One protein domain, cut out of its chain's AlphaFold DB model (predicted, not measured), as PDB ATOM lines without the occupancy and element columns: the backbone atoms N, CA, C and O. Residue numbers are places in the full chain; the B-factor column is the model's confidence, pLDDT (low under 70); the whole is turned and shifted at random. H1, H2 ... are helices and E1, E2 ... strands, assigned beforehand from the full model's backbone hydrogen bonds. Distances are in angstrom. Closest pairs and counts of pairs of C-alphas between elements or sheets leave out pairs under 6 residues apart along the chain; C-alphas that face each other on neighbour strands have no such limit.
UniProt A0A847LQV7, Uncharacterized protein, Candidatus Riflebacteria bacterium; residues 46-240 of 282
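AT A GLANCE: This is residues 46 to 240 of the 282 residues of an uncharacterized protein of Candidatus Riflebacteria bacterium (UniProt A0A847LQV7). What is seen first? This is a loose, elongated body of helices, with one very long helix, H1, whose residues 46 to 61 stick out as an arm while its later part packs on H2, which folds back beside it. H4 is in the middle and touches H1, H5 and H8; H7 packs on H5 and H6 on H7, and the small strand hairpin E1 and E2 continues from the end of H6. What is it made of? The printed part has 195 residues with eight named helices and two named strands, in the order H1 H2 H3 H4 H5 H6 E1 E2 H7 H8; it is mostly helix, and its one sheet, E1 - E2, is antiparallel. How large is it? The radius of gyration of the C-alphas is 20.1 A, and they span 74 by 41 by 31 A.

HOW THE PARTS SIT: How do the strands pair, and what is next to them? E1, residues 182 to 187, and E2, residues 190 to 195, form an antiparallel hairpin with 148 degrees between directions; N 183 and O 194, 2.8 A apart, and N 192 and O 185, 3.0 A, are within hydrogen-bond range. H6, residues 171 to 181, comes directly before E1, and the closest C-alphas of H6 and E2 are those of Leu 181 and Leu 195, 5.7 A apart. H7, residues 201 to 217, touches H6 at a shallow tilt of 6 degrees, opposite ways, closest at the C-alphas of Val 177 and Cys 207, 5.6 A. What follows outward? Residues 208 to 215 of H7 touch H5, residues 147 to 165, at a steep tilt of 47 degrees, closest at the C-alphas of Phe 160 and Ala 215, 5.0 A. H4, residues 126 to 140, is the hub, touching three helices, and forms a helical hairpin with H5 at a shallow tilt of 9 degrees, closest at the C-alphas of Gly 129 and Thr 161, 5.0 A. What else does the hub touch? Residues 126 to 130 of H4 touch H8, residues 229 to 238, closest at the C-alphas of Leu 130 and Leu 229, 7.0 A. Residues 134 to 138 of H4 touch H1, residues 46 to 84, closest at the C-alphas of Asn 84 and Ala 134, 5.0 A. H2, residues 87 to 105, forms a helical hairpin with H1 at a shallow tilt of 11 degrees, closest at the C-alphas of Ala 70 and Thr 101, 5.1 A, and its residues 92 to 100 touch H8, closest at the C-alphas of Ile 93 and Ala 230, 4.7 A. And the rest? H3, residues 111 to 123, touches no helix but is close but not clearly touching to H4, with the C-alphas of Phe 121 and Leu 127 closest, 6.4 A apart. H1, H2, H3, H4, H6, H7 and H8 form a bundle, helices grouped alongside one another. Every O i to N i+4 pair is within hydrogen-bond range in H1, H3, H4, H5, H7 and H8, against 13 of 15 in H2 and 6 of 7 in H6.

IN THESE COORDINATES: Where do the strands lie? E1 begins at C-alpha 182, (190.479, 107.817, 189.847), and is 15.0 A long; E2 is 16.2 A long. How long are the helices? H1 begins at C-alpha 46, (156.255, 139.685, 162.353), and is 55.2 A long; H5 is 26.5 A, H2 25.2 A, H7 24.1 A and H4 20.0 A. H3, H6 and H8 are shorter, and H8 ends at C-alpha 238, (163.230, 118.487, 203.453). Does a helix bend? H2 has a kink of 35 degrees near residue 94.

THE WHOLE: How far does it reach? The two C-alphas farthest apart are those of Leu 46 and Val 148, 76.6 A. Are there cuts or long links? The printed part has no cut, and the link from H7 to H8, 11 residues, is long. Where is confidence low? No printed residue is under 70, and the mean pLDDT of the printed part is 90.6.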
ATOM      1  N   LEU A  46     155.008 140.430 162.136       91.88
ATOM      2  CA  LEU A  46     156.255 139.685 162.353       91.88
ATOM      3  C   LEU A  46     156.799 139.853 163.775       91.88
ATOM      4  O   LEU A  46     157.250 138.875 164.368       91.88
ATOM      5  N   VAL A  47     156.718 141.059 164.345       94.56
ATOM      6  CA  VAL A  47     157.128 141.299 165.737       94.56
ATOM      7  C   VAL A  47     156.240 140.517 166.704       94.56
ATOM      8  O   VAL A  47     156.758 139.846 167.593       94.56
ATOM      9  N   VAL A  48     154.916 140.533 166.511       94.56
ATOM     10  CA  VAL A  48     153.982 139.779 167.364       94.56
ATOM     11  C   VAL A  48     154.237 138.272 167.271       94.56
ATOM     12  O   VAL A  48     154.337 137.608 168.301       94.56
ATOM     13  N   VAL A  49     154.411 137.731 166.061       94.44
ATOM     14  CA  VAL A  49     154.741 136.309 165.859       94.44
ATOM     15  C   VAL A  49     156.086 135.962 166.499       94.44
ATOM     16  O   VAL A  49     156.189 134.934 167.163       94.44
ATOM     17  N   GLY A  50     157.097 136.823 166.365       94.44
ATOM     18  CA  GLY A  50     158.407 136.634 166.990       94.44
ATOM     19  C   GLY A  50     158.340 136.601 168.517       94.44
ATOM     20  O   GLY A  50     158.930 135.717 169.136       94.44
ATOM     21  N   VAL A  51     157.574 137.506 169.134       94.88
ATOM     22  CA  VAL A  51     157.379 137.535 170.594       94.88
ATOM     23  C   VAL A  51     156.620 136.297 171.076       94.88
ATOM     24  O   VAL A  51     157.028 135.689 172.062       94.88
ATOM     25  N   LEU A  52     155.563 135.877 170.372       93.69
ATOM     26  CA  LEU A  52     154.819 134.658 170.709       93.69
ATOM     27  C   LEU A  52     155.681 133.400 170.560       93.69
ATOM     28  O   LEU A  52     155.645 132.534 171.431       93.69
ATOM     29  N   ALA A  53     156.485 133.314 169.499       90.44
ATOM     30  CA  ALA A  53     157.419 132.213 169.296       90.44
ATOM     31  C   ALA A  53     158.486 132.176 170.399       90.44
ATOM     32  O   ALA A  53     158.741 131.110 170.952       90.44
ATOM     33  N   ALA A  54     159.061 133.325 170.770       89.81
ATOM     34  CA  ALA A  54     160.030 133.426 171.861       89.81
ATOM     35  C   ALA A  54     159.414 133.050 173.217       89.81
ATOM     36  O   ALA A  54     160.017 132.295 173.978       89.81
ATOM     37  N   TRP A  55     158.194 133.515 173.501       94.00
ATOM     38  CA  TRP A  55     157.450 133.160 174.709       94.00
ATOM     39  C   TRP A  55     157.134 131.658 174.767       94.00
ATOM     40  O   TRP A  55     157.338 131.018 175.800       94.00
ATOM     41  N   TRP A  56     156.716 131.068 173.644       94.06
ATOM     42  CA  TRP A  56     156.466 129.631 173.537       94.06
ATOM     43  C   TRP A  56     157.752 128.809 173.718       94.06
ATOM     44  O   TRP A  56     157.753 127.837 174.475       94.06
ATOM     45  N   LEU A  57     158.869 129.227 173.104       88.88
ATOM     46  CA  LEU A  57     160.183 128.595 173.282       88.88
ATOM     47  C   LEU A  57     160.648 128.673 174.742       88.88
ATOM     48  O   LEU A  57     161.165 127.696 175.284       88.88
ATOM     49  N   TYR A  58     160.439 129.814 175.400       86.69
ATOM     50  CA  TYR A  58     160.769 130.011 176.809       86.69
ATOM     51  C   TYR A  58     159.970 129.061 177.715       86.69
ATOM     52  O   TYR A  58     160.548 128.359 178.542       86.69
ATOM     53  N   HIS A  59     158.658 128.937 177.506       83.69
ATOM     54  CA  HIS A  59     157.845 127.987 178.269       83.69
ATOM     55  C   HIS A  59     158.233 126.526 178.003       83.69
ATOM     56  O   HIS A  59     158.376 125.745 178.946       83.69
ATOM     57  N   LYS A  60     158.481 126.151 176.740       85.75
ATOM     58  CA  LYS A  60     158.895 124.785 176.391       85.75
ATOM     59  C   LYS A  60     160.270 124.417 176.933       85.75
ATOM     60  O   LYS A  60     160.459 123.290 177.384       85.75
ATOM     61  N   THR A  61     161.224 125.345 176.932       78.75
ATOM     62  CA  THR A  61     162.557 125.104 177.507       78.75
ATOM     63  C   THR A  61     162.510 124.942 179.023       78.75
ATOM     64  O   THR A  61     163.254 124.120 179.550       78.75
ATOM     65  N   ILE A  62     161.594 125.621 179.724       79.50
ATOM     66  CA  ILE A  62     161.353 125.404 181.161       79.50
ATOM     67  C   ILE A  62     160.794 124.003 181.431       79.50
ATOM     68  O   ILE A  62     161.280 123.316 182.330       79.50
ATOM     69  N   GLU A  63     159.803 123.550 180.657       79.69
ATOM     70  CA  GLU A  63     159.242 122.196 180.790       79.69
ATOM     71  C   GLU A  63     160.303 121.119 180.528       79.69
ATOM     72  O   GLU A  63     160.519 120.234 181.358       79.69
ATOM     73  N   VAL A  64     161.022 121.230 179.406       81.88
ATOM     74  CA  VAL A  64     162.110 120.305 179.052       81.88
ATOM     75  C   VAL A  64     163.230 120.360 180.093       81.88
ATOM     76  O   VAL A  64     163.754 119.318 180.483       81.88
ATOM     77  N   GLY A  65     163.553 121.549 180.603       76.81
ATOM     78  CA  GLY A  65     164.551 121.755 181.648       76.81
ATOM     79  C   GLY A  65     164.201 121.045 182.954       76.81
ATOM     80  O   GLY A  65     165.077 120.429 183.558       76.81
ATOM     81  N   ARG A  66     162.926 121.042 183.368       77.75
ATOM     82  CA  ARG A  66     162.466 120.301 184.560       77.75
ATOM     83  C   ARG A  66     162.644 118.795 184.403       77.75
ATOM     84  O   ARG A  66     163.157 118.146 185.314       77.75
ATOM     85  N   HIS A  67     162.261 118.244 183.251       78.56
ATOM     86  CA  HIS A  67     162.450 116.819 182.973       78.56
ATOM     87  C   HIS A  67     163.935 116.446 182.904       78.56
ATOM     88  O   HIS A  67     164.341 115.461 183.515       78.56
ATOM     89  N   ALA A  68     164.752 117.264 182.235       79.00
ATOM     90  CA  ALA A  68     166.193 117.053 182.142       79.00
ATOM     91  C   ALA A  68     166.883 117.128 183.514       79.00
ATOM     92  O   ALA A  68     167.717 116.280 183.821       79.00
ATOM     93  N   ALA A  69     166.509 118.091 184.364       76.25
ATOM     94  CA  ALA A  69     167.055 118.221 185.714       76.25
ATOM     95  C   ALA A  69     166.698 117.013 186.595       76.25
ATOM     96  O   ALA A  69     167.574 116.461 187.261       76.25
ATOM     97  N   ALA A  70     165.440 116.556 186.554       79.31
ATOM     98  CA  ALA A  70     165.004 115.367 187.286       79.31
ATOM     99  C   ALA A  70     165.772 114.108 186.842       79.31
ATOM    100  O   ALA A  70     166.299 113.377 187.679       79.31
ATOM    101  N   SER A  71     165.894 113.886 185.529       81.69
ATOM    102  CA  SER A  71     166.653 112.754 184.983       81.69
ATOM    103  C   SER A  71     168.151 112.846 185.275       81.69
ATOM    104  O   SER A  71     168.784 111.819 185.500       81.69
ATOM    105  N   GLY A  72     168.729 114.050 185.303       80.00
ATOM    106  CA  GLY A  72     170.147 114.253 185.597       80.00
ATOM    107  C   GLY A  72     170.527 113.834 187.018       80.00
ATOM    108  O   GLY A  72     171.529 113.145 187.198       80.00
ATOM    109  N   ILE A  73     169.711 114.195 188.016       79.81
ATOM    110  CA  ILE A  73     169.945 113.817 189.421       79.81
ATOM    111  C   ILE A  73     169.779 112.304 189.605       79.81
ATOM    112  O   ILE A  73     170.643 111.661 190.202       79.81
ATOM    113  N   GLU A  74     168.702 111.726 189.059       82.50
ATOM    114  CA  GLU A  74     168.465 110.275 189.102       82.50
ATOM    115  C   GLU A  74     169.594 109.496 188.429       82.50
ATOM    116  O   GLU A  74     170.012 108.471 188.952       82.50
ATOM    117  N   PHE A  75     170.113 109.976 187.298       84.12
ATOM    118  CA  PHE A  75     171.217 109.320 186.607       84.12
ATOM    119  C   PHE A  75     172.517 109.414 187.408       84.12
ATOM    120  O   PHE A  75     173.185 108.405 187.613       84.12
ATOM    121  N   LEU A  76     172.859 110.606 187.906       78.44
ATOM    122  CA  LEU A  76     174.111 110.825 188.629       78.44
ATOM    123  C   LEU A  76     174.159 110.014 189.929       78.44
ATOM    124  O   LEU A  76     175.126 109.297 190.174       78.44
ATOM    125  N   VAL A  77     173.112 110.109 190.754       80.06
ATOM    126  CA  VAL A  77     173.081 109.411 192.044       80.06
ATOM    127  C   VAL A  77     172.695 107.948 191.871       80.06
ATOM    128  O   VAL A  77     173.259 107.091 192.540       80.06
ATOM    129  N   GLY A  78     171.780 107.640 190.952       83.38
ATOM    130  CA  GLY A  78     171.351 106.276 190.657       83.38
ATOM    131  C   GLY A  78     172.481 105.399 190.158       83.38
ATOM    132  O   GLY A  78     172.624 104.282 190.647       83.38
ATOM    133  N   GLU A  79     173.313 105.896 189.247       84.12
ATOM    134  CA  GLU A  79     174.432 105.110 188.732       84.12
ATOM    135  C   GLU A  79     175.482 104.870 189.821       84.12
ATOM    136  O   GLU A  79     175.899 103.734 190.040       84.12
ATOM    137  N   VAL A  80     175.854 105.916 190.569       79.06
ATOM    138  CA  VAL A  80     176.825 105.791 191.667       79.06
ATOM    139  C   VAL A  80     176.299 104.860 192.756       79.06
ATOM    140  O   VAL A  80     177.033 103.978 193.200       79.06
ATOM    141  N   ALA A  81     175.036 105.008 193.158       84.12
ATOM    142  CA  ALA A  81     174.441 104.187 194.202       84.12
ATOM    143  C   ALA A  81     174.332 102.718 193.780       84.12
ATOM    144  O   ALA A  81     174.747 101.834 194.520       84.12
ATOM    145  N   ARG A  82     173.839 102.443 192.568       86.06
ATOM    146  CA  ARG A  82     173.657 101.068 192.075       86.06
ATOM    147  C   ARG A  82     174.972 100.340 191.827       86.06
ATOM    148  O   ARG A  82     175.029  99.131 192.007       86.06
ATOM    149  N   GLN A  83     176.004 101.051 191.376       85.94
ATOM    150  CA  GLN A  83     177.291 100.429 191.073       85.94
ATOM    151  C   GLN A  83     178.169 100.208 192.306       85.94
ATOM    152  O   GLN A  83     179.070  99.372 192.247       85.94
ATOM    153  N   ASN A  84     177.974 100.988 193.376       83.44
ATOM    154  CA  ASN A  84     178.921 101.017 194.492       83.44
ATOM    155  C   ASN A  84     178.316 100.687 195.859       83.44
ATOM    156  O   ASN A  84     179.089 100.452 196.782       83.44
ATOM    157  N   LEU A  85     176.988 100.658 196.012       87.19
ATOM    158  CA  LEU A  85     176.337 100.282 197.267       87.19
ATOM    159  C   LEU A  85     175.555  98.965 197.140       87.19
ATOM    160  O   LEU A  85     175.085  98.620 196.052       87.19
ATOM    161  N   PRO A  86     175.357  98.244 198.259       89.56
ATOM    162  CA  PRO A  86     174.423  97.128 198.322       89.56
ATOM    163  C   PRO A  86     173.016  97.556 197.873       89.56
ATOM    164  O   PRO A  86     172.588  98.673 198.177       89.56
ATOM    165  N   PRO A  87     172.243  96.677 197.208       89.38
ATOM    166  CA  PRO A  87     170.949  97.039 196.626       89.38
ATOM    167  C   PRO A  87     169.942  97.570 197.658       89.38
ATOM    168  O   PRO A  87     169.154  98.459 197.340       89.38
ATOM    169  N   ALA A  88     169.995  97.075 198.899       90.31
ATOM    170  CA  ALA A  88     169.150  97.554 199.991       90.31
ATOM    171  C   ALA A  88     169.494  98.996 200.417       90.31
ATOM    172  O   ALA A  88     168.598  99.832 200.522       90.31
ATOM    173  N   GLU A  89     170.782  99.316 200.598       88.19
ATOM    174  CA  GLU A  89     171.233 100.677 200.937       88.19
ATOM    175  C   GLU A  89     170.975 101.652 199.782       88.19
ATOM    176  O   GLU A  89     170.476 102.759 199.992       88.19
ATOM    177  N   ALA A  90     171.237 101.221 198.545       90.75
ATOM    178  CA  ALA A  90     170.952 102.010 197.354       90.75
ATOM    179  C   ALA A  90     169.459 102.365 197.256       90.75
ATOM    180  O   ALA A  90     169.125 103.508 196.956       90.75
ATOM    181  N   ALA A  91     168.553 101.425 197.550       92.62
ATOM    182  CA  ALA A  91     167.116 101.702 197.576       92.62
ATOM    183  C   ALA A  91     166.742 102.745 198.645       92.62
ATOM    184  O   ALA A  91     165.947 103.642 198.361       92.62
ATOM    185  N   GLY A  92     167.359 102.678 199.830       91.19
ATOM    186  CA  GLY A  92     167.169 103.663 200.900       91.19
ATOM    187  C   GLY A  92     167.589 105.079 200.498       91.19
ATOM    188  O   GLY A  92     166.864 106.032 200.765       91.19
ATOM    189  N   ILE A  93     168.708 105.220 199.779       90.25
ATOM    190  CA  ILE A  93     169.194 106.514 199.267       90.25
ATOM    191  C   ILE A  93     168.343 107.021 198.094       90.25
ATOM    192  O   ILE A  93     168.079 108.219 197.972       90.25
ATOM    193  N   LEU A  94     167.897 106.120 197.214       92.00
ATOM    194  CA  LEU A  94     167.145 106.489 196.014       92.00
ATOM    195  C   LEU A  94     165.681 106.822 196.298       92.00
ATOM    196  O   LEU A  94     165.093 107.595 195.541       92.00
ATOM    197  N   ALA A  95     165.088 106.300 197.372       93.56
ATOM    198  CA  ALA A  95     163.694 106.575 197.708       93.56
ATOM    199  C   ALA A  95     163.423 108.083 197.939       93.56
ATOM    200  O   ALA A  95     162.581 108.637 197.220       93.56
ATOM    201  N   PRO A  96     164.162 108.804 198.809       91.00
ATOM    202  CA  PRO A  96     164.020 110.255 198.972       91.00
ATOM    203  C   PRO A  96     164.247 111.032 197.671       91.00
ATOM    204  O   PRO A  96     163.498 111.957 197.357       91.00
ATOM    205  N   ILE A  97     165.244 110.621 196.879       90.38
ATOM    206  CA  ILE A  97     165.582 111.271 195.606       90.38
ATOM    207  C   ILE A  97     164.440 111.117 194.604       90.38
ATOM    208  O   ILE A  97     164.051 112.099 193.981       90.38
ATOM    209  N   SER A  98     163.857 109.922 194.488       91.25
ATOM    210  CA  SER A  98     162.731 109.656 193.585       91.25
ATOM    211  C   SER A  98     161.462 110.422 193.978       91.25
ATOM    212  O   SER A  98     160.736 110.926 193.121       91.25
ATOM    213  N   SER A  99     161.220 110.584 195.283       90.88
ATOM    214  CA  SER A  99     160.143 111.434 195.798       90.88
ATOM    215  C   SER A  99     160.379 112.904 195.433       90.88
ATOM    216  O   SER A  99     159.480 113.596 194.946       90.88
ATOM    217  N   PHE A 100     161.615 113.385 195.580       90.94
ATOM    218  CA  PHE A 100     161.989 114.741 195.190       90.94
ATOM    219  C   PHE A 100     161.886 114.971 193.676       90.94
ATOM    220  O   PHE A 100     161.296 115.964 193.249       90.94
ATOM    221  N   THR A 101     162.370 114.048 192.841       89.81
ATOM    222  CA  THR A 101     162.262 114.167 191.379       89.81
ATOM    223  C   THR A 101     160.816 114.100 190.902       89.81
ATOM    224  O   THR A 101     160.451 114.836 189.983       89.81
ATOM    225  N   ALA A 102     159.956 113.310 191.553       90.50
ATOM    226  CA  ALA A 102     158.518 113.333 191.303       90.50
ATOM    227  C   ALA A 102     157.926 114.728 191.567       90.50
ATOM    228  O   ALA A 102     157.208 115.252 190.717       90.50
ATOM    229  N   ARG A 103     158.299 115.385 192.677       88.44
ATOM    230  CA  ARG A 103     157.866 116.761 192.990       88.44
ATOM    231  C   ARG A 103     158.388 117.807 191.995       88.44
ATOM    232  O   ARG A 103     157.699 118.794 191.738       88.44
ATOM    233  N   ILE A 104     159.573 117.601 191.415       88.12
ATOM    234  CA  ILE A 104     160.085 118.442 190.317       88.12
ATOM    235  C   ILE A 104     159.230 118.258 189.062       88.12
ATOM    236  O   ILE A 104     158.825 119.244 188.445       88.12
ATOM    237  N   ARG A 105     158.936 117.003 188.690       86.38
ATOM    238  CA  ARG A 105     158.133 116.669 187.500       86.38
ATOM    239  C   ARG A 105     156.717 117.235 187.591       86.38
ATOM    240  O   ARG A 105     156.219 117.750 186.597       86.38
ATOM    241  N   THR A 106     156.094 117.196 188.769       87.00
ATOM    242  CA  THR A 106     154.761 117.784 188.983       87.00
ATOM    243  C   THR A 106     154.774 119.311 189.075       87.00
ATOM    244  O   THR A 106     153.714 119.923 189.135       87.00
ATOM    245  N   GLY A 107     155.950 119.952 189.088       85.31
ATOM    246  CA  GLY A 107     156.070 121.403 189.237       85.31
ATOM    247  C   GLY A 107     155.778 121.913 190.652       85.31
ATOM    248  O   GLY A 107     155.666 123.122 190.839       85.31
ATOM    249  N   ASN A 108     155.704 121.022 191.648       86.62
ATOM    250  CA  ASN A 108     155.520 121.378 193.061       86.62
ATOM    251  C   ASN A 108     156.769 122.038 193.676       86.62
ATOM    252  O   ASN A 108     156.720 122.519 194.806       86.62
ATOM    253  N   ILE A 109     157.898 122.017 192.961       85.19
ATOM    254  CA  ILE A 109     159.169 122.636 193.351       85.19
ATOM    255  C   ILE A 109     159.587 123.605 192.242       85.19
ATOM    256  O   ILE A 109     159.588 123.257 191.057       85.19
ATOM    257  N   GLY A 110     159.933 124.835 192.627       86.00
ATOM    258  CA  GLY A 110     160.414 125.857 191.695       86.00
ATOM    259  C   GLY A 110     161.794 125.511 191.125       86.00
ATOM    260  O   GLY A 110     162.588 124.835 191.775       86.00
ATOM    261  N   LEU A 111     162.123 126.005 189.927       84.00
ATOM    262  CA  LEU A 111     163.451 125.778 189.335       84.00
ATOM    263  C   LEU A 111     164.582 126.331 190.216       84.00
ATOM    264  O   LEU A 111     165.616 125.681 190.347       84.00
ATOM    265  N   ASP A 112     164.357 127.462 190.887       85.31
ATOM    266  CA  ASP A 112     165.331 128.053 191.812       85.31
ATOM    267  C   ASP A 112     165.625 127.134 193.006       85.31
ATOM    268  O   ASP A 112     166.761 127.042 193.467       85.31
ATOM    269  N   GLN A 113     164.624 126.381 193.475       86.25
ATOM    270  CA  GLN A 113     164.797 125.389 194.540       86.25
ATOM    271  C   GLN A 113     165.565 124.174 194.051       86.25
ATOM    272  O   GLN A 113     166.468 123.719 194.745       86.25
ATOM    273  N   VAL A 114     165.263 123.678 192.848       88.44
ATOM    274  CA  VAL A 114     166.048 122.595 192.239       88.44
ATOM    275  C   VAL A 114     167.504 123.015 192.092       88.44
ATOM    276  O   VAL A 114     168.393 122.241 192.440       88.44
ATOM    277  N   ALA A 115     167.759 124.244 191.638       86.94
ATOM    278  CA  ALA A 115     169.106 124.787 191.511       86.94
ATOM    279  C   ALA A 115     169.798 124.919 192.875       86.94
ATOM    280  O   ALA A 115     170.958 124.534 193.007       86.94
ATOM    281  N   SER A 116     169.086 125.399 193.899       88.06
ATOM    282  CA  SER A 116     169.604 125.513 195.266       88.06
ATOM    283  C   SER A 116     169.949 124.150 195.865       88.06
ATOM    284  O   SER A 116     171.055 123.974 196.368       88.06
ATOM    285  N   VAL A 117     169.047 123.170 195.766       89.44
ATOM    286  CA  VAL A 117     169.278 121.797 196.242       89.44
ATOM    287  C   VAL A 117     170.411 121.139 195.466       89.44
ATOM    288  O   VAL A 117     171.299 120.562 196.077       89.44
ATOM    289  N   SER A 118     170.443 121.270 194.138       87.38
ATOM    290  CA  SER A 118     171.529 120.719 193.315       87.38
ATOM    291  C   SER A 118     172.874 121.339 193.687       87.38
ATOM    292  O   SER A 118     173.867 120.630 193.820       87.38
ATOM    293  N   LYS A 119     172.916 122.656 193.920       87.44
ATOM    294  CA  LYS A 119     174.122 123.345 194.383       87.44
ATOM    295  C   LYS A 119     174.532 122.867 195.773       87.44
ATOM    296  O   LYS A 119     175.709 122.604 195.977       87.44
ATOM    297  N   ALA A 120     173.588 122.721 196.700       89.38
ATOM    298  CA  ALA A 120     173.853 122.203 198.038       89.38
ATOM    299  C   ALA A 120     174.299 120.733 198.011       89.38
ATOM    300  O   ALA A 120     175.132 120.337 198.809       89.38
ATOM    301  N   PHE A 121     173.808 119.936 197.065       88.44
ATOM    302  CA  PHE A 121     174.229 118.552 196.883       88.44
ATOM    303  C   PHE A 121     175.653 118.456 196.319       88.44
ATOM    304  O   PHE A 121     176.463 117.686 196.825       88.44
ATOM    305  N   VAL A 122     175.976 119.257 195.295       86.38
ATOM    306  CA  VAL A 122     177.294 119.252 194.629       86.38
ATOM    307  C   VAL A 122     178.375 119.925 195.476       86.38
ATOM    308  O   VAL A 122     179.500 119.442 195.520       86.38
ATOM    309  N   ALA A 123     178.055 121.045 196.126       87.44
ATOM    310  CA  ALA A 123     179.000 121.793 196.956       87.44
ATOM    311  C   ALA A 123     178.987 121.356 198.428       87.44
ATOM    312  O   ALA A 123     179.861 121.759 199.192       87.44
ATOM    313  N   GLY A 124     177.975 120.593 198.842       89.75
ATOM    314  CA  GLY A 124     177.823 120.135 200.214       89.75
ATOM    315  C   GLY A 124     178.563 118.832 200.494       89.75
ATOM    316  O   GLY A 124     179.089 118.176 199.593       89.75
ATOM    317  N   PRO A 125     178.581 118.424 201.767       92.00
ATOM    318  CA  PRO A 125     179.388 117.297 202.204       92.00
ATOM    319  C   PRO A 125     178.760 115.927 201.901       92.00
ATOM    320  O   PRO A 125     179.432 114.906 202.043       92.00
ATOM    321  N   ILE A 126     177.508 115.895 201.424       91.00
ATOM    322  CA  ILE A 126     176.798 114.658 201.074       91.00
ATOM    323  C   ILE A 126     177.514 113.903 199.961       91.00
ATOM    324  O   ILE A 126     177.685 112.693 200.066       91.00
ATOM    325  N   LEU A 127     177.936 114.592 198.897       89.62
ATOM    326  CA  LEU A 127     178.559 113.924 197.759       89.62
ATOM    327  C   LEU A 127     179.900 113.262 198.145       89.62
ATOM    328  O   LEU A 127     180.061 112.074 197.862       89.62
ATOM    329  N   PRO A 128     180.829 113.943 198.846       90.88
ATOM    330  CA  PRO A 128     182.015 113.280 199.378       90.88
ATOM    331  C   PRO A 128     181.710 112.157 200.378       90.88
ATOM    332  O   PRO A 128     182.370 111.121 200.338       90.88
ATOM    333  N   GLY A 129     180.702 112.322 201.245       91.62
ATOM    334  CA  GLY A 129     180.288 111.276 202.185       91.62
ATOM    335  C   GLY A 129     179.755 110.024 201.480       91.62
ATOM    336  O   GLY A 129     180.134 108.904 201.818       91.62
ATOM    337  N   LEU A 130     178.954 110.211 200.428       90.62
ATOM    338  CA  LEU A 130     178.471 109.135 199.565       90.62
ATOM    339  C   LEU A 130     179.628 108.412 198.869       90.62
ATOM    340  O   LEU A 130     179.636 107.185 198.802       90.62
ATOM    341  N   MET A 131     180.624 109.157 198.384       90.25
ATOM    342  CA  MET A 131     181.813 108.578 197.754       90.25
ATOM    343  C   MET A 131     182.694 107.814 198.752       90.25
ATOM    344  O   MET A 131     183.226 106.762 198.403       90.25
ATOM    345  N   ALA A 132     182.816 108.287 199.994       93.44
ATOM    346  CA  ALA A 132     183.527 107.570 201.051       93.44
ATOM    347  C   ALA A 132     182.837 106.238 201.399       93.44
ATOM    348  O   ALA A 132     183.503 105.205 201.478       93.44
ATOM    349  N   ARG A 133     181.498 106.224 201.500       92.00
ATOM    350  CA  ARG A 133     180.730 104.981 201.690       92.00
ATOM    351  C   ARG A 133     180.839 104.040 200.491       92.00
ATOM    352  O   ARG A 133     181.040 102.842 200.660       92.00
ATOM    353  N   ALA A 134     180.763 104.576 199.275       91.06
ATOM    354  CA  ALA A 134     180.981 103.807 198.052       91.06
ATOM    355  C   ALA A 134     182.377 103.155 198.029       91.06
ATOM    356  O   ALA A 134     182.508 101.992 197.653       91.06
ATOM    357  N   PHE A 135     183.412 103.879 198.464       93.75
ATOM    358  CA  PHE A 135     184.767 103.344 198.600       93.75
ATOM    359  C   PHE A 135     184.825 102.182 199.602       93.75
ATOM    360  O   PHE A 135     185.418 101.145 199.309       93.75
ATOM    361  N   GLU A 136     184.174 102.318 200.754       94.38
ATOM    362  CA  GLU A 136     184.115 101.262 201.759       94.38
ATOM    363  C   GLU A 136     183.446  99.988 201.235       94.38
ATOM    364  O   GLU A 136     184.040  98.908 201.281       94.38
ATOM    365  N   CYS A 137     182.236 100.109 200.685       92.12
ATOM    366  CA  CYS A 137     181.506  98.971 200.131       92.12
ATOM    367  C   CYS A 137     182.282  98.296 198.997       92.12
ATOM    368  O   CYS A 137     182.304  97.072 198.894       92.12
ATOM    369  N   ARG A 138     182.949  99.086 198.153       91.75
ATOM    370  CA  ARG A 138     183.611  98.564 196.960       91.75
ATOM    371  C   ARG A 138     184.997  97.996 197.210       91.75
ATOM    372  O   ARG A 138     185.347  97.037 196.529       91.75
ATOM    373  N   PHE A 139     185.779  98.571 198.120       94.44
ATOM    374  CA  PHE A 139     187.186  98.204 198.307       94.44
ATOM    375  C   PHE A 139     187.497  97.645 199.693       94.44
ATOM    376  O   PHE A 139     188.359  96.784 199.801       94.44
ATOM    377  N   VAL A 140     186.817  98.091 200.753       94.94
ATOM    378  CA  VAL A 140     187.077  97.584 202.113       94.94
ATOM    379  C   VAL A 140     186.342  96.266 202.349       94.94
ATOM    380  O   VAL A 140     186.930  95.325 202.875       94.94
ATOM    381  N   GLN A 141     185.076  96.168 201.932       93.19
ATOM    382  CA  GLN A 141     184.275  94.951 202.132       93.19
ATOM    383  C   GLN A 141     184.684  93.800 201.205       93.19
ATOM    384  O   GLN A 141     184.536  92.639 201.575       93.19
ATOM    385  N   THR A 142     185.194  94.109 200.010       92.06
ATOM    386  CA  THR A 142     185.598  93.104 199.012       92.06
ATOM    387  C   THR A 142     187.060  92.684 199.137       92.06
ATOM    388  O   THR A 142     187.452  91.682 198.544       92.06
ATOM    389  N   ALA A 143     187.875  93.436 199.880       92.62
ATOM    390  CA  ALA A 143     189.279  93.112 200.057       92.62
ATOM    391  C   ALA A 143     189.459  91.862 200.924       92.62
ATOM    392  O   ALA A 143     188.855  91.708 201.990       92.62
ATOM    393  N   GLU A 144     190.377  91.006 200.489       93.62
ATOM    394  CA  GLU A 144     190.845  89.844 201.236       93.62
ATOM    395  C   GLU A 144     191.724  90.308 202.406       93.62
ATOM    396  O   GLU A 144     192.950  90.333 202.334       93.62
ATOM    397  N   MET A 145     191.085  90.741 203.493       93.31
ATOM    398  CA  MET A 145     191.761  91.162 204.719       93.31
ATOM    399  C   MET A 145     191.152  90.512 205.968       93.31
ATOM    400  O   MET A 145     189.954  90.196 205.969       93.31
ATOM    401  N   PRO A 146     191.946  90.336 207.045       96.06
ATOM    402  CA  PRO A 146     191.449  89.839 208.325       96.06
ATOM    403  C   PRO A 146     190.336  90.726 208.889       96.06
ATOM    404  O   PRO A 146     190.406  91.952 208.790       96.06
ATOM    405  N   GLU A 147     189.357  90.120 209.563       95.25
ATOM    406  CA  GLU A 147     188.179  90.821 210.099       95.25
ATOM    407  C   GLU A 147     188.546  92.009 211.001       95.25
ATOM    408  O   GLU A 147     187.973  93.089 210.894       95.25
ATOM    409  N   VAL A 148     189.586  91.853 211.828       94.50
ATOM    410  CA  VAL A 148     190.089  92.918 212.709       94.50
ATOM    411  C   VAL A 148     190.579  94.131 211.911       94.50
ATOM    412  O   VAL A 148     190.299  95.272 212.277       94.50
ATOM    413  N   GLN A 149     191.285  93.902 210.799       95.00
ATOM    414  CA  GLN A 149     191.757  94.985 209.932       95.00
ATOM    415  C   GLN A 149     190.593  95.636 209.181       95.00
ATOM    416  O   GLN A 149     190.563  96.859 209.045       95.00
ATOM    417  N   ARG A 150     189.600  94.840 208.765       95.69
ATOM    418  CA  ARG A 150     188.386  95.344 208.114       95.69
ATOM    419  C   ARG A 150     187.585  96.254 209.040       95.69
ATOM    420  O   ARG A 150     187.179  97.334 208.620       95.69
ATOM    421  N   GLN A 151     187.425  95.875 210.306       95.00
ATOM    422  CA  GLN A 151     186.717  96.689 211.293       95.00
ATOM    423  C   GLN A 151     187.453  98.002 211.596       95.00
ATOM    424  O   GLN A 151     186.831  99.061 211.735       95.00
ATOM    425  N   ALA A 152     188.788  97.964 211.657       95.50
ATOM    426  CA  ALA A 152     189.597  99.171 211.791       95.50
ATOM    427  C   ALA A 152     189.431 100.096 210.570       95.50
ATOM    428  O   ALA A 152     189.224 101.298 210.736       95.50
ATOM    429  N   ALA A 153     189.444  99.539 209.355       96.38
ATOM    430  CA  ALA A 153     189.209 100.288 208.124       96.38
ATOM    431  C   ALA A 153     187.801 100.907 208.082       96.38
ATOM    432  O   ALA A 153     187.679 102.098 207.802       96.38
ATOM    433  N   HIS A 154     186.760 100.148 208.448       95.50
ATOM    434  CA  HIS A 154     185.384 100.648 208.579       95.50
ATOM    435  C   HIS A 154     185.322 101.847 209.532       95.50
ATOM    436  O   HIS A 154     184.743 102.886 209.224       95.50
ATOM    437  N   THR A 155     185.988 101.746 210.685       96.12
ATOM    438  CA  THR A 155     186.040 102.835 211.671       96.12
ATOM    439  C   THR A 155     186.717 104.081 211.095       96.12
ATOM    440  O   THR A 155     186.203 105.188 211.241       96.12
ATOM    441  N   VAL A 156     187.838 103.924 210.386       97.25
ATOM    442  CA  VAL A 156     188.526 105.040 209.718       97.25
ATOM    443  C   VAL A 156     187.619 105.719 208.690       97.25
ATOM    444  O   VAL A 156     187.502 106.948 208.704       97.25
ATOM    445  N   VAL A 157     186.940 104.947 207.835       96.69
ATOM    446  CA  VAL A 157     186.043 105.507 206.816       96.69
ATOM    447  C   VAL A 157     184.832 106.187 207.455       96.69
ATOM    448  O   VAL A 157     184.473 107.289 207.041       96.69
ATOM    449  N   ALA A 158     184.235 105.603 208.497       95.75
ATOM    450  CA  ALA A 158     183.112 106.200 209.220       95.75
ATOM    451  C   ALA A 158     183.492 107.547 209.859       95.75
ATOM    452  O   ALA A 158     182.767 108.534 209.706       95.75
ATOM    453  N   ARG A 159     184.664 107.626 210.504       97.00
ATOM    454  CA  ARG A 159     185.197 108.874 211.079       97.00
ATOM    455  C   ARG A 159     185.450 109.927 210.010       97.00
ATOM    456  O   ARG A 159     185.032 111.071 210.164       97.00
ATOM    457  N   PHE A 160     186.103 109.545 208.917       97.19
ATOM    458  CA  PHE A 160     186.362 110.451 207.804       97.19
ATOM    459  C   PHE A 160     185.055 110.975 207.193       97.19
ATOM    460  O   PHE A 160     184.889 112.182 207.031       97.19
ATOM    461  N   THR A 161     184.090 110.085 206.952       95.69
ATOM    462  CA  THR A 161     182.758 110.417 206.426       95.69
ATOM    463  C   THR A 161     182.032 111.395 207.342       95.69
ATOM    464  O   THR A 161     181.543 112.422 206.877       95.69
ATOM    465  N   ARG A 162     182.012 111.140 208.655       95.62
ATOM    466  CA  ARG A 162     181.412 112.064 209.623       95.62
ATOM    467  C   ARG A 162     182.130 113.407 209.663       95.62
ATOM    468  O   ARG A 162     181.473 114.440 209.652       95.62
ATOM    469  N   GLY A 163     183.459 113.404 209.668       95.69
ATOM    470  CA  GLY A 163     184.255 114.627 209.630       95.69
ATOM    471  C   GLY A 163     183.962 115.483 208.398       95.69
ATOM    472  O   GLY A 163     183.870 116.703 208.515       95.69
ATOM    473  N   MET A 164     183.760 114.850 207.241       94.88
ATOM    474  CA  MET A 164     183.336 115.518 206.007       94.88
ATOM    475  C   MET A 164     181.910 116.067 206.130       94.88
ATOM    476  O   MET A 164     181.688 117.238 205.837       94.88
ATOM    477  N   MET A 165     180.963 115.260 206.623       93.06
ATOM    478  CA  MET A 165     179.558 115.644 206.845       93.06
ATOM    479  C   MET A 165     179.391 116.815 207.815       93.06
ATOM    480  O   MET A 165     178.577 117.701 207.578       93.06
ATOM    481  N   GLU A 166     180.205 116.863 208.868       93.94
ATOM    482  CA  GLU A 166     180.242 117.966 209.830       93.94
ATOM    483  C   GLU A 166     181.065 119.173 209.336       93.94
ATOM    484  O   GLU A 166     181.180 120.169 210.049       93.94
ATOM    485  N   GLY A 167     181.673 119.095 208.145       93.62
ATOM    486  CA  GLY A 167     182.520 120.150 207.581       93.62
ATOM    487  C   GLY A 167     183.844 120.371 208.323       93.62
ATOM    488  O   GLY A 167     184.500 121.390 208.112       93.62
ATOM    489  N   ARG A 168     184.244 119.443 209.204       96.38
ATOM    490  CA  ARG A 168     185.503 119.508 209.965       96.38
ATOM    491  C   ARG A 168     186.699 119.041 209.145       96.38
ATOM    492  O   ARG A 168     187.804 119.544 209.325       96.38
ATOM    493  N   VAL A 169     186.482 118.076 208.254       96.75
ATOM    494  CA  VAL A 169     187.494 117.617 207.302       96.75
ATOM    495  C   VAL A 169     187.360 118.448 206.020       96.75
ATOM    496  O   VAL A 169     186.266 118.516 205.456       96.75
ATOM    497  N   PRO A 170     188.435 119.102 205.546       94.19
ATOM    498  CA  PRO A 170     188.369 119.930 204.348       94.19
ATOM    499  C   PRO A 170     188.206 119.072 203.090       94.19
ATOM    500  O   PRO A 170     188.837 118.022 202.964       94.19
ATOM    501  N   SER A 171     187.465 119.573 202.096       90.31
ATOM    502  CA  SER A 171     187.239 118.876 200.818       90.31
ATOM    503  C   SER A 171     188.529 118.468 200.100       90.31
ATOM    504  O   SER A 171     188.567 117.423 199.462       90.31
ATOM    505  N   ARG A 172     189.622 119.218 200.289       94.12
ATOM    506  CA  ARG A 172     190.942 118.879 199.737       94.12
ATOM    507  C   ARG A 172     191.451 117.502 200.185       94.12
ATOM    508  O   ARG A 172     192.118 116.827 199.413       94.12
ATOM    509  N   ALA A 173     191.134 117.070 201.407       95.06
ATOM    510  CA  ALA A 173     191.515 115.737 201.876       95.06
ATOM    511  C   ALA A 173     190.791 114.634 201.088       95.06
ATOM    512  O   ALA A 173     191.359 113.576 200.831       95.06
ATOM    513  N   PHE A 174     189.548 114.893 200.668       93.50
ATOM    514  CA  PHE A 174     188.827 114.002 199.767       93.50
ATOM    515  C   PHE A 174     189.430 114.009 198.360       93.50
ATOM    516  O   PHE A 174     189.562 112.939 197.776       93.50
ATOM    517  N   ASP A 175     189.852 115.166 197.841       92.88
ATOM    518  CA  ASP A 175     190.502 115.248 196.525       92.88
ATOM    519  C   ASP A 175     191.776 114.387 196.467       92.88
ATOM    520  O   ASP A 175     191.968 113.635 195.514       92.88
ATOM    521  N   GLU A 176     192.598 114.407 197.523       95.69
ATOM    522  CA  GLU A 176     193.817 113.586 197.624       95.69
ATOM    523  C   GLU A 176     193.523 112.080 197.604       95.69
ATOM    524  O   GLU A 176     194.245 111.305 196.973       95.69
ATOM    525  N   VAL A 177     192.444 111.653 198.266       95.62
ATOM    526  CA  VAL A 177     191.977 110.261 198.212       95.62
ATOM    527  C   VAL A 177     191.416 109.945 196.823       95.62
ATOM    528  O   VAL A 177     191.761 108.926 196.226       95.62
ATOM    529  N   SER A 178     190.573 110.824 196.280       93.19
ATOM    530  CA  SER A 178     189.931 110.656 194.976       93.19
ATOM    531  C   SER A 178     190.951 110.552 193.843       93.19
ATOM    532  O   SER A 178     190.721 109.810 192.889       93.19
ATOM    533  N   ASP A 179     192.078 111.252 193.923       94.75
ATOM    534  CA  ASP A 179     193.143 111.171 192.920       94.75
ATOM    535  C   ASP A 179     193.813 109.789 192.874       94.75
ATOM    536  O   ASP A 179     194.275 109.374 191.816       94.75
ATOM    537  N   ILE A 180     193.809 109.032 193.977       95.00
ATOM    538  CA  ILE A 180     194.282 107.635 193.999       95.00
ATOM    539  C   ILE A 180     193.211 106.696 193.423       95.00
ATOM    540  O   ILE A 180     193.518 105.737 192.709       95.00
ATOM    541  N   LEU A 181     191.939 106.979 193.726       92.00
ATOM    542  CA  LEU A 181     190.795 106.168 193.301       92.00
ATOM    543  C   LEU A 181     190.394 106.386 191.844       92.00
ATOM    544  O   LEU A 181     189.644 105.577 191.297       92.00
ATOM    545  N   THR A 182     190.847 107.470 191.218       91.81
ATOM    546  CA  THR A 182     190.479 107.817 189.847       91.81
ATOM    547  C   THR A 182     191.620 107.583 188.870       91.81
ATOM    548  O   THR A 182     192.788 107.810 189.155       91.81
ATOM    549  N   GLU A 183     191.266 107.133 187.674       93.44
ATOM    550  CA  GLU A 183     192.136 107.119 186.508       93.44
ATOM    551  C   GLU A 183     191.686 108.210 185.533       93.44
ATOM    552  O   GLU A 183     190.490 108.453 185.338       93.44
ATOM    553  N   THR A 184     192.650 108.896 184.921       92.25
ATOM    554  CA  THR A 184     192.355 109.885 183.880       92.25
ATOM    555  C   THR A 184     192.292 109.174 182.537       92.25
ATOM    556  O   THR A 184     193.307 108.710 182.021       92.25
ATOM    557  N   VAL A 185     191.100 109.107 181.952       90.88
ATOM    558  CA  VAL A 185     190.870 108.516 180.634       90.88
ATOM    559  C   VAL A 185     190.790 109.644 179.609       90.88
ATOM    560  O   VAL A 185     189.925 110.519 179.689       90.88
ATOM    561  N   GLN A 186     191.687 109.636 178.620       91.19
ATOM    562  CA  GLN A 186     191.568 110.548 177.482       91.19
ATOM    563  C   GLN A 186     190.474 110.062 176.532       91.19
ATOM    564  O   GLN A 186     190.553 108.968 175.974       91.19
ATOM    565  N   LYS A 187     189.467 110.906 176.299       88.44
ATOM    566  CA  LYS A 187     188.428 110.688 175.292       88.44
ATOM    567  C   LYS A 187     188.489 111.812 174.259       88.44
ATOM    568  O   LYS A 187     187.796 112.828 174.349       88.44
ATOM    569  N   GLY A 188     189.366 111.643 173.269       90.38
ATOM    570  CA  GLY A 188     189.649 112.663 172.257       90.38
ATOM    571  C   GLY A 188     190.371 113.867 172.867       90.38
ATOM    572  O   GLY A 188     191.444 113.718 173.433       90.38
ATOM    573  N   LYS A 189     189.777 115.064 172.767       92.69
ATOM    574  CA  LYS A 189     190.334 116.303 173.350       92.69
ATOM    575  C   LYS A 189     189.924 116.547 174.813       92.69
ATOM    576  O   LYS A 189     190.286 117.579 175.368       92.69
ATOM    577  N   ARG A 190     189.131 115.655 175.420       88.00
ATOM    578  CA  ARG A 190     188.667 115.780 176.811       88.00
ATOM    579  C   ARG A 190     189.358 114.750 177.700       88.00
ATOM    580  O   ARG A 190     189.523 113.599 177.299       88.00
ATOM    581  N   GLN A 191     189.751 115.181 178.894       89.19
ATOM    582  CA  GLN A 191     190.193 114.302 179.973       89.19
ATOM    583  C   GLN A 191     189.008 114.070 180.908       89.19
ATOM    584  O   GLN A 191     188.500 115.028 181.486       89.19
ATOM    585  N   ASP A 192     188.581 112.817 181.039       87.06
ATOM    586  CA  ASP A 192     187.555 112.415 182.000       87.06
ATOM    587  C   ASP A 192     188.228 111.635 183.134       87.06
ATOM    588  O   ASP A 192     188.969 110.682 182.883       87.06
ATOM    589  N   LYS A 193     187.955 112.001 184.390       85.12
ATOM    590  CA  LYS A 193     188.331 111.176 185.546       85.12
ATOM    591  C   LYS A 193     187.267 110.099 185.750       85.12
ATOM    592  O   LYS A 193     186.080 110.408 185.842       85.12
ATOM    593  N   ARG A 194     187.675 108.832 185.814       83.00
ATOM    594  CA  ARG A 194     186.797 107.692 186.117       83.00
ATOM    595  C   ARG A 194     187.285 106.974 187.360       83.00
ATOM    596  O   ARG A 194     188.484 106.863 187.562       83.00
ATOM    597  N   LEU A 195     186.362 106.469 188.173       85.31
ATOM    598  CA  LEU A 195     186.719 105.623 189.309       85.31
ATOM    599  C   LEU A 195     187.329 104.313 188.794       85.31
ATOM    600  O   LEU A 195     186.747 103.650 187.926       85.31
ATOM    601  N   ARG A 196     188.482 103.931 189.338       90.06
ATOM    602  CA  ARG A 196     189.133 102.660 189.031       90.06
ATOM    603  C   ARG A 196     188.248 101.515 189.501       90.06
ATOM    604  O   ARG A 196     187.611 101.580 190.550       90.06
ATOM    605  N   LYS A 197     188.206 100.435 188.718       88.69
ATOM    606  CA  LYS A 197     187.404  99.255 189.081       88.69
ATOM    607  C   LYS A 197     187.999  98.489 190.260       88.69
ATOM    608  O   LYS A 197     187.235  97.898 191.017       88.69
ATOM    609  N   GLN A 198     189.327  98.495 190.365       90.44
ATOM    610  CA  GLN A 198     190.138  97.795 191.356       90.44
ATOM    611  C   GLN A 198     191.331  98.686 191.733       90.44
ATOM    612  O   GLN A 198     191.836  99.433 190.888       90.44
ATOM    613  N   ILE A 199     191.769  98.593 192.985       94.25
ATOM    614  CA  ILE A 199     192.962  99.263 193.521       94.25
ATOM    615  C   ILE A 199     193.873  98.212 194.155       94.25
ATOM    616  O   ILE A 199     193.381  97.169 194.594       94.25
ATOM    617  N   SER A 200     195.183  98.460 194.188       95.50
ATOM    618  CA  SER A 200     196.105  97.539 194.860       95.50
ATOM    619  C   SER A 200     195.930  97.600 196.389       95.50
ATOM    620  O   SER A 200     195.446  98.606 196.919       95.50
ATOM    621  N   PRO A 201     196.349  96.562 197.137       95.00
ATOM    622  CA  PRO A 201     196.335  96.596 198.601       95.00
ATOM    623  C   PRO A 201     197.136  97.769 199.187       95.00
ATOM    624  O   PRO A 201     196.740  98.356 200.192       95.00
ATOM    625  N   GLU A 202     198.237  98.152 198.539       95.69
ATOM    626  CA  GLU A 202     199.087  99.275 198.954       95.69
ATOM    627  C   GLU A 202     198.368 100.616 198.757       95.69
ATOM    628  O   GLU A 202     198.414 101.491 199.623       95.69
ATOM    629  N   GLU A 203     197.656 100.770 197.636       96.00
ATOM    630  CA  GLU A 203     196.824 101.942 197.355       96.00
ATOM    631  C   GLU A 203     195.659 102.041 198.342       96.00
ATOM    632  O   GLU A 203     195.382 103.128 198.850       96.00
ATOM    633  N   LEU A 204     195.022 100.913 198.674       96.62
ATOM    634  CA  LEU A 204     193.967 100.850 199.685       96.62
ATOM    635  C   LEU A 204     194.481 101.309 201.056       96.62
ATOM    636  O   LEU A 204     193.869 102.174 201.685       96.62
ATOM    637  N   GLN A 205     195.624 100.782 201.504       96.62
ATOM    638  CA  GLN A 205     196.247 101.199 202.764       96.62
ATOM    639  C   GLN A 205     196.636 102.680 202.749       96.62
ATOM    640  O   GLN A 205     196.431 103.380 203.741       96.62
ATOM    641  N   LYS A 206     197.138 103.187 201.618       97.12
ATOM    642  CA  LYS A 206     197.454 104.609 201.453       97.12
ATOM    643  C   LYS A 206     196.205 105.484 201.572       97.12
ATOM    644  O   LYS A 206     196.244 106.481 202.292       97.12
ATOM    645  N   CYS A 207     195.098 105.106 200.931       97.12
ATOM    646  CA  CYS A 207     193.815 105.802 201.057       97.12
ATOM    647  C   CYS A 207     193.324 105.820 202.509       97.12
ATOM    648  O   CYS A 207     192.985 106.885 203.023       97.12
ATOM    649  N   LEU A 208     193.348 104.673 203.195       97.62
ATOM    650  CA  LEU A 208     192.960 104.580 204.607       97.62
ATOM    651  C   LEU A 208     193.863 105.440 205.504       97.62
ATOM    652  O   LEU A 208     193.366 106.127 206.391       97.62
ATOM    653  N   GLY A 209     195.172 105.474 205.242       97.94
ATOM    654  CA  GLY A 209     196.110 106.339 205.960       97.94
ATOM    655  C   GLY A 209     195.813 107.831 205.782       97.94
ATOM    656  O   GLY A 209     195.856 108.584 206.755       97.94
ATOM    657  N   LEU A 210     195.461 108.265 204.565       97.75
ATOM    658  CA  LEU A 210     195.053 109.649 204.293       97.75
ATOM    659  C   LEU A 210     193.741 110.003 205.001       97.75
ATOM    660  O   LEU A 210     193.662 111.047 205.650       97.75
ATOM    661  N   MET A 211     192.741 109.121 204.932       97.56
ATOM    662  CA  MET A 211     191.458 109.302 205.619       97.56
ATOM    663  C   MET A 211     191.632 109.392 207.138       97.56
ATOM    664  O   MET A 211     191.082 110.300 207.761       97.56
ATOM    665  N   ALA A 212     192.430 108.495 207.731       97.94
ATOM    666  CA  ALA A 212     192.722 108.493 209.162       97.94
ATOM    667  C   ALA A 212     193.407 109.795 209.584       97.94
ATOM    668  O   ALA A 212     192.908 110.494 210.460       97.94
ATOM    669  N   LYS A 213     194.480 110.183 208.882       98.06
ATOM    670  CA  LYS A 213     195.209 111.427 209.151       98.06
ATOM    671  C   LYS A 213     194.305 112.656 209.064       98.06
ATOM    672  O   LYS A 213     194.422 113.557 209.889       98.06
ATOM    673  N   ALA A 214     193.413 112.702 208.076       97.69
ATOM    674  CA  ALA A 214     192.470 113.801 207.912       97.69
ATOM    675  C   ALA A 214     191.427 113.844 209.042       97.69
ATOM    676  O   ALA A 214     191.160 114.916 209.584       97.69
ATOM    677  N   ALA A 215     190.878 112.691 209.437       97.69
ATOM    678  CA  ALA A 215     189.938 112.591 210.552       97.69
ATOM    679  C   ALA A 215     190.592 112.938 211.903       97.69
ATOM    680  O   ALA A 215     189.992 113.650 212.711       97.69
ATOM    681  N   ASP A 216     191.828 112.485 212.129       98.06
ATOM    682  CA  ASP A 216     192.615 112.779 213.330       98.06
ATOM    683  C   ASP A 216     192.959 114.274 213.414       98.06
ATOM    684  O   ASP A 216     192.756 114.896 214.455       98.06
ATOM    685  N   ALA A 217     193.398 114.883 212.307       97.94
ATOM    686  CA  ALA A 217     193.671 116.320 212.236       97.94
ATOM    687  C   ALA A 217     192.414 117.175 212.480       97.94
ATOM    688  O   ALA A 217     192.506 118.267 213.037       97.94
ATOM    689  N   ALA A 218     191.242 116.669 212.091       97.50
ATOM    690  CA  ALA A 218     189.946 117.294 212.341       97.50
ATOM    691  C   ALA A 218     189.377 117.003 213.747       97.50
ATOM    692  O   ALA A 218     188.282 117.470 214.074       97.50
ATOM    693  N   GLY A 219     190.082 116.221 214.576       97.00
ATOM    694  CA  GLY A 219     189.651 115.869 215.929       97.00
ATOM    695  C   GLY A 219     188.356 115.053 215.968       97.00
ATOM    696  O   GLY A 219     187.584 115.166 216.922       97.00
ATOM    697  N   VAL A 220     188.066 114.267 214.925       97.19
ATOM    698  CA  VAL A 220     186.876 113.407 214.899       97.19
ATOM    699  C   VAL A 220     187.099 112.231 215.860       97.19
ATOM    700  O   VAL A 220     188.106 111.540 215.708       97.19
ATOM    701  N   PRO A 221     186.208 111.956 216.833       95.75
ATOM    702  CA  PRO A 221     186.388 110.865 217.796       95.75
ATOM    703  C   PRO A 221     186.558 109.494 217.130       95.75
ATOM    704  O   PRO A 221     186.110 109.297 216.005       95.75
ATOM    705  N   ALA A 222     187.206 108.546 217.815       91.00
ATOM    706  CA  ALA A 222     187.380 107.181 217.309       91.00
ATOM    707  C   ALA A 222     186.067 106.385 217.288       91.00
ATOM    708  O   ALA A 222     185.803 105.650 216.340       91.00
ATOM    709  N   ASP A 223     185.247 106.571 218.322       89.75
ATOM    710  CA  ASP A 223     183.946 105.930 218.468       89.75
ATOM    711  C   ASP A 223     182.860 106.820 217.861       89.75
ATOM    712  O   ASP A 223     182.342 107.754 218.478       89.75
ATOM    713  N   VAL A 224     182.600 106.589 216.580       88.19
ATOM    714  CA  VAL A 224     181.628 107.340 215.801       88.19
ATOM    715  C   VAL A 224     180.667 106.353 215.163       88.19
ATOM    716  O   VAL A 224     181.065 105.509 214.361       88.19
ATOM    717  N   ALA A 225     179.382 106.509 215.480       88.19
ATOM    718  CA  ALA A 225     178.320 105.820 214.761       88.19
ATOM    719  C   ALA A 225     178.389 106.147 213.260       88.19
ATOM    720  O   ALA A 225     178.644 107.294 212.878       88.19
ATOM    721  N   ALA A 226     178.144 105.135 212.424       86.06
ATOM    722  CA  ALA A 226     178.072 105.306 210.979       86.06
ATOM    723  C   ALA A 226     176.998 106.343 210.615       86.06
ATOM    724  O   ALA A 226     175.911 106.358 211.196       86.06
ATOM    725  N   VAL A 227     177.317 107.220 209.664       89.88
ATOM    726  CA  VAL A 227     176.382 108.246 209.195       89.88
ATOM    727  C   VAL A 227     175.303 107.586 208.343       89.88
ATOM    728  O   VAL A 227     175.612 106.919 207.354       89.88
ATOM    729  N   ASP A 228     174.039 107.818 208.688       91.12
ATOM    730  CA  ASP A 228     172.912 107.445 207.840       91.12
ATOM    731  C   ASP A 228     172.781 108.452 206.687       91.12
ATOM    732  O   ASP A 228     172.132 109.495 206.790       91.12
ATOM    733  N   LEU A 229     173.429 108.135 205.565       90.31
ATOM    734  CA  LEU A 229     173.386 108.961 204.358       90.31
ATOM    735  C   LEU A 229     171.959 109.139 203.820       90.31
ATOM    736  O   LEU A 229     171.665 110.181 203.236       90.31
ATOM    737  N   ALA A 230     171.069 108.159 204.004       91.06
ATOM    738  CA  ALA A 230     169.690 108.274 203.543       91.06
ATOM    739  C   ALA A 230     168.926 109.308 204.382       91.06
ATOM    740  O   ALA A 230     168.197 110.137 203.823       91.06
ATOM    741  N   ALA A 231     169.138 109.318 205.700       92.75
ATOM    742  CA  ALA A 231     168.584 110.337 206.585       92.75
ATOM    743  C   ALA A 231     169.133 111.737 206.267       92.75
ATOM    744  O   ALA A 231     168.356 112.687 206.171       92.75
ATOM    745  N   GLU A 232     170.439 111.870 206.020       92.62
ATOM    746  CA  GLU A 232     171.065 113.154 205.667       92.62
ATOM    747  C   GLU A 232     170.573 113.698 204.318       92.62
ATOM    748  O   GLU A 232     170.253 114.881 204.192       92.62
ATOM    749  N   ILE A 233     170.421 112.835 203.308       91.12
ATOM    750  CA  ILE A 233     169.817 113.217 202.024       91.12
ATOM    751  C   ILE A 233     168.358 113.626 202.226       91.12
ATOM    752  O   ILE A 233     167.933 114.655 201.707       91.12
ATOM    753  N   THR A 234     167.591 112.861 203.006       92.50
ATOM    754  CA  THR A 234     166.193 113.194 203.316       92.50
ATOM    755  C   THR A 234     166.092 114.560 203.983       92.50
ATOM    756  O   THR A 234     165.253 115.369 203.591       92.50
ATOM    757  N   ARG A 235     166.982 114.847 204.935       91.50
ATOM    758  CA  ARG A 235     167.067 116.141 205.607       91.50
ATOM    759  C   ARG A 235     167.377 117.268 204.624       91.50
ATOM    760  O   ARG A 235     166.640 118.248 204.596       91.50
ATOM    761  N   LEU A 236     168.385 117.103 203.763       90.19
ATOM    762  CA  LEU A 236     168.728 118.105 202.747       90.19
ATOM    763  C   LEU A 236     167.544 118.413 201.817       90.19
ATOM    764  O   LEU A 236     167.315 119.564 201.448       90.19
ATOM    765  N   LEU A 237     166.784 117.385 201.434       89.44
ATOM    766  CA  LEU A 237     165.615 117.528 200.566       89.44
ATOM    767  C   LEU A 237     164.397 118.121 201.296       89.44
ATOM    768  O   LEU A 237     163.557 118.749 200.649       89.44
ATOM    769  N   ALA A 238     164.290 117.928 202.614       88.44
ATOM    770  CA  ALA A 238     163.230 118.487 203.453       88.44
ATOM    771  C   ALA A 238     163.468 119.966 203.795       88.44
ATOM    772  O   ALA A 238     162.518 120.747 203.787       88.44
ATOM    773  N   ASP A 239     164.724 120.356 204.026       85.00
ATOM    774  CA  ASP A 239     165.122 121.737 204.327       85.00
ATOM    775  C   ASP A 239     165.001 122.668 203.106       85.00
ATOM    776  O   ASP A 239     165.066 123.892 203.234       85.00
ATOM    777  N   ALA A 240     164.788 122.110 201.908       77.19
ATOM    778  CA  ALA A 240     164.475 122.884 200.717       77.19
ATOM    779  C   ALA A 240     163.121 123.602 200.910       77.19
ATOM    780  O   ALA A 240     162.079 122.936 200.929       77.19
TER     781      ALA A 240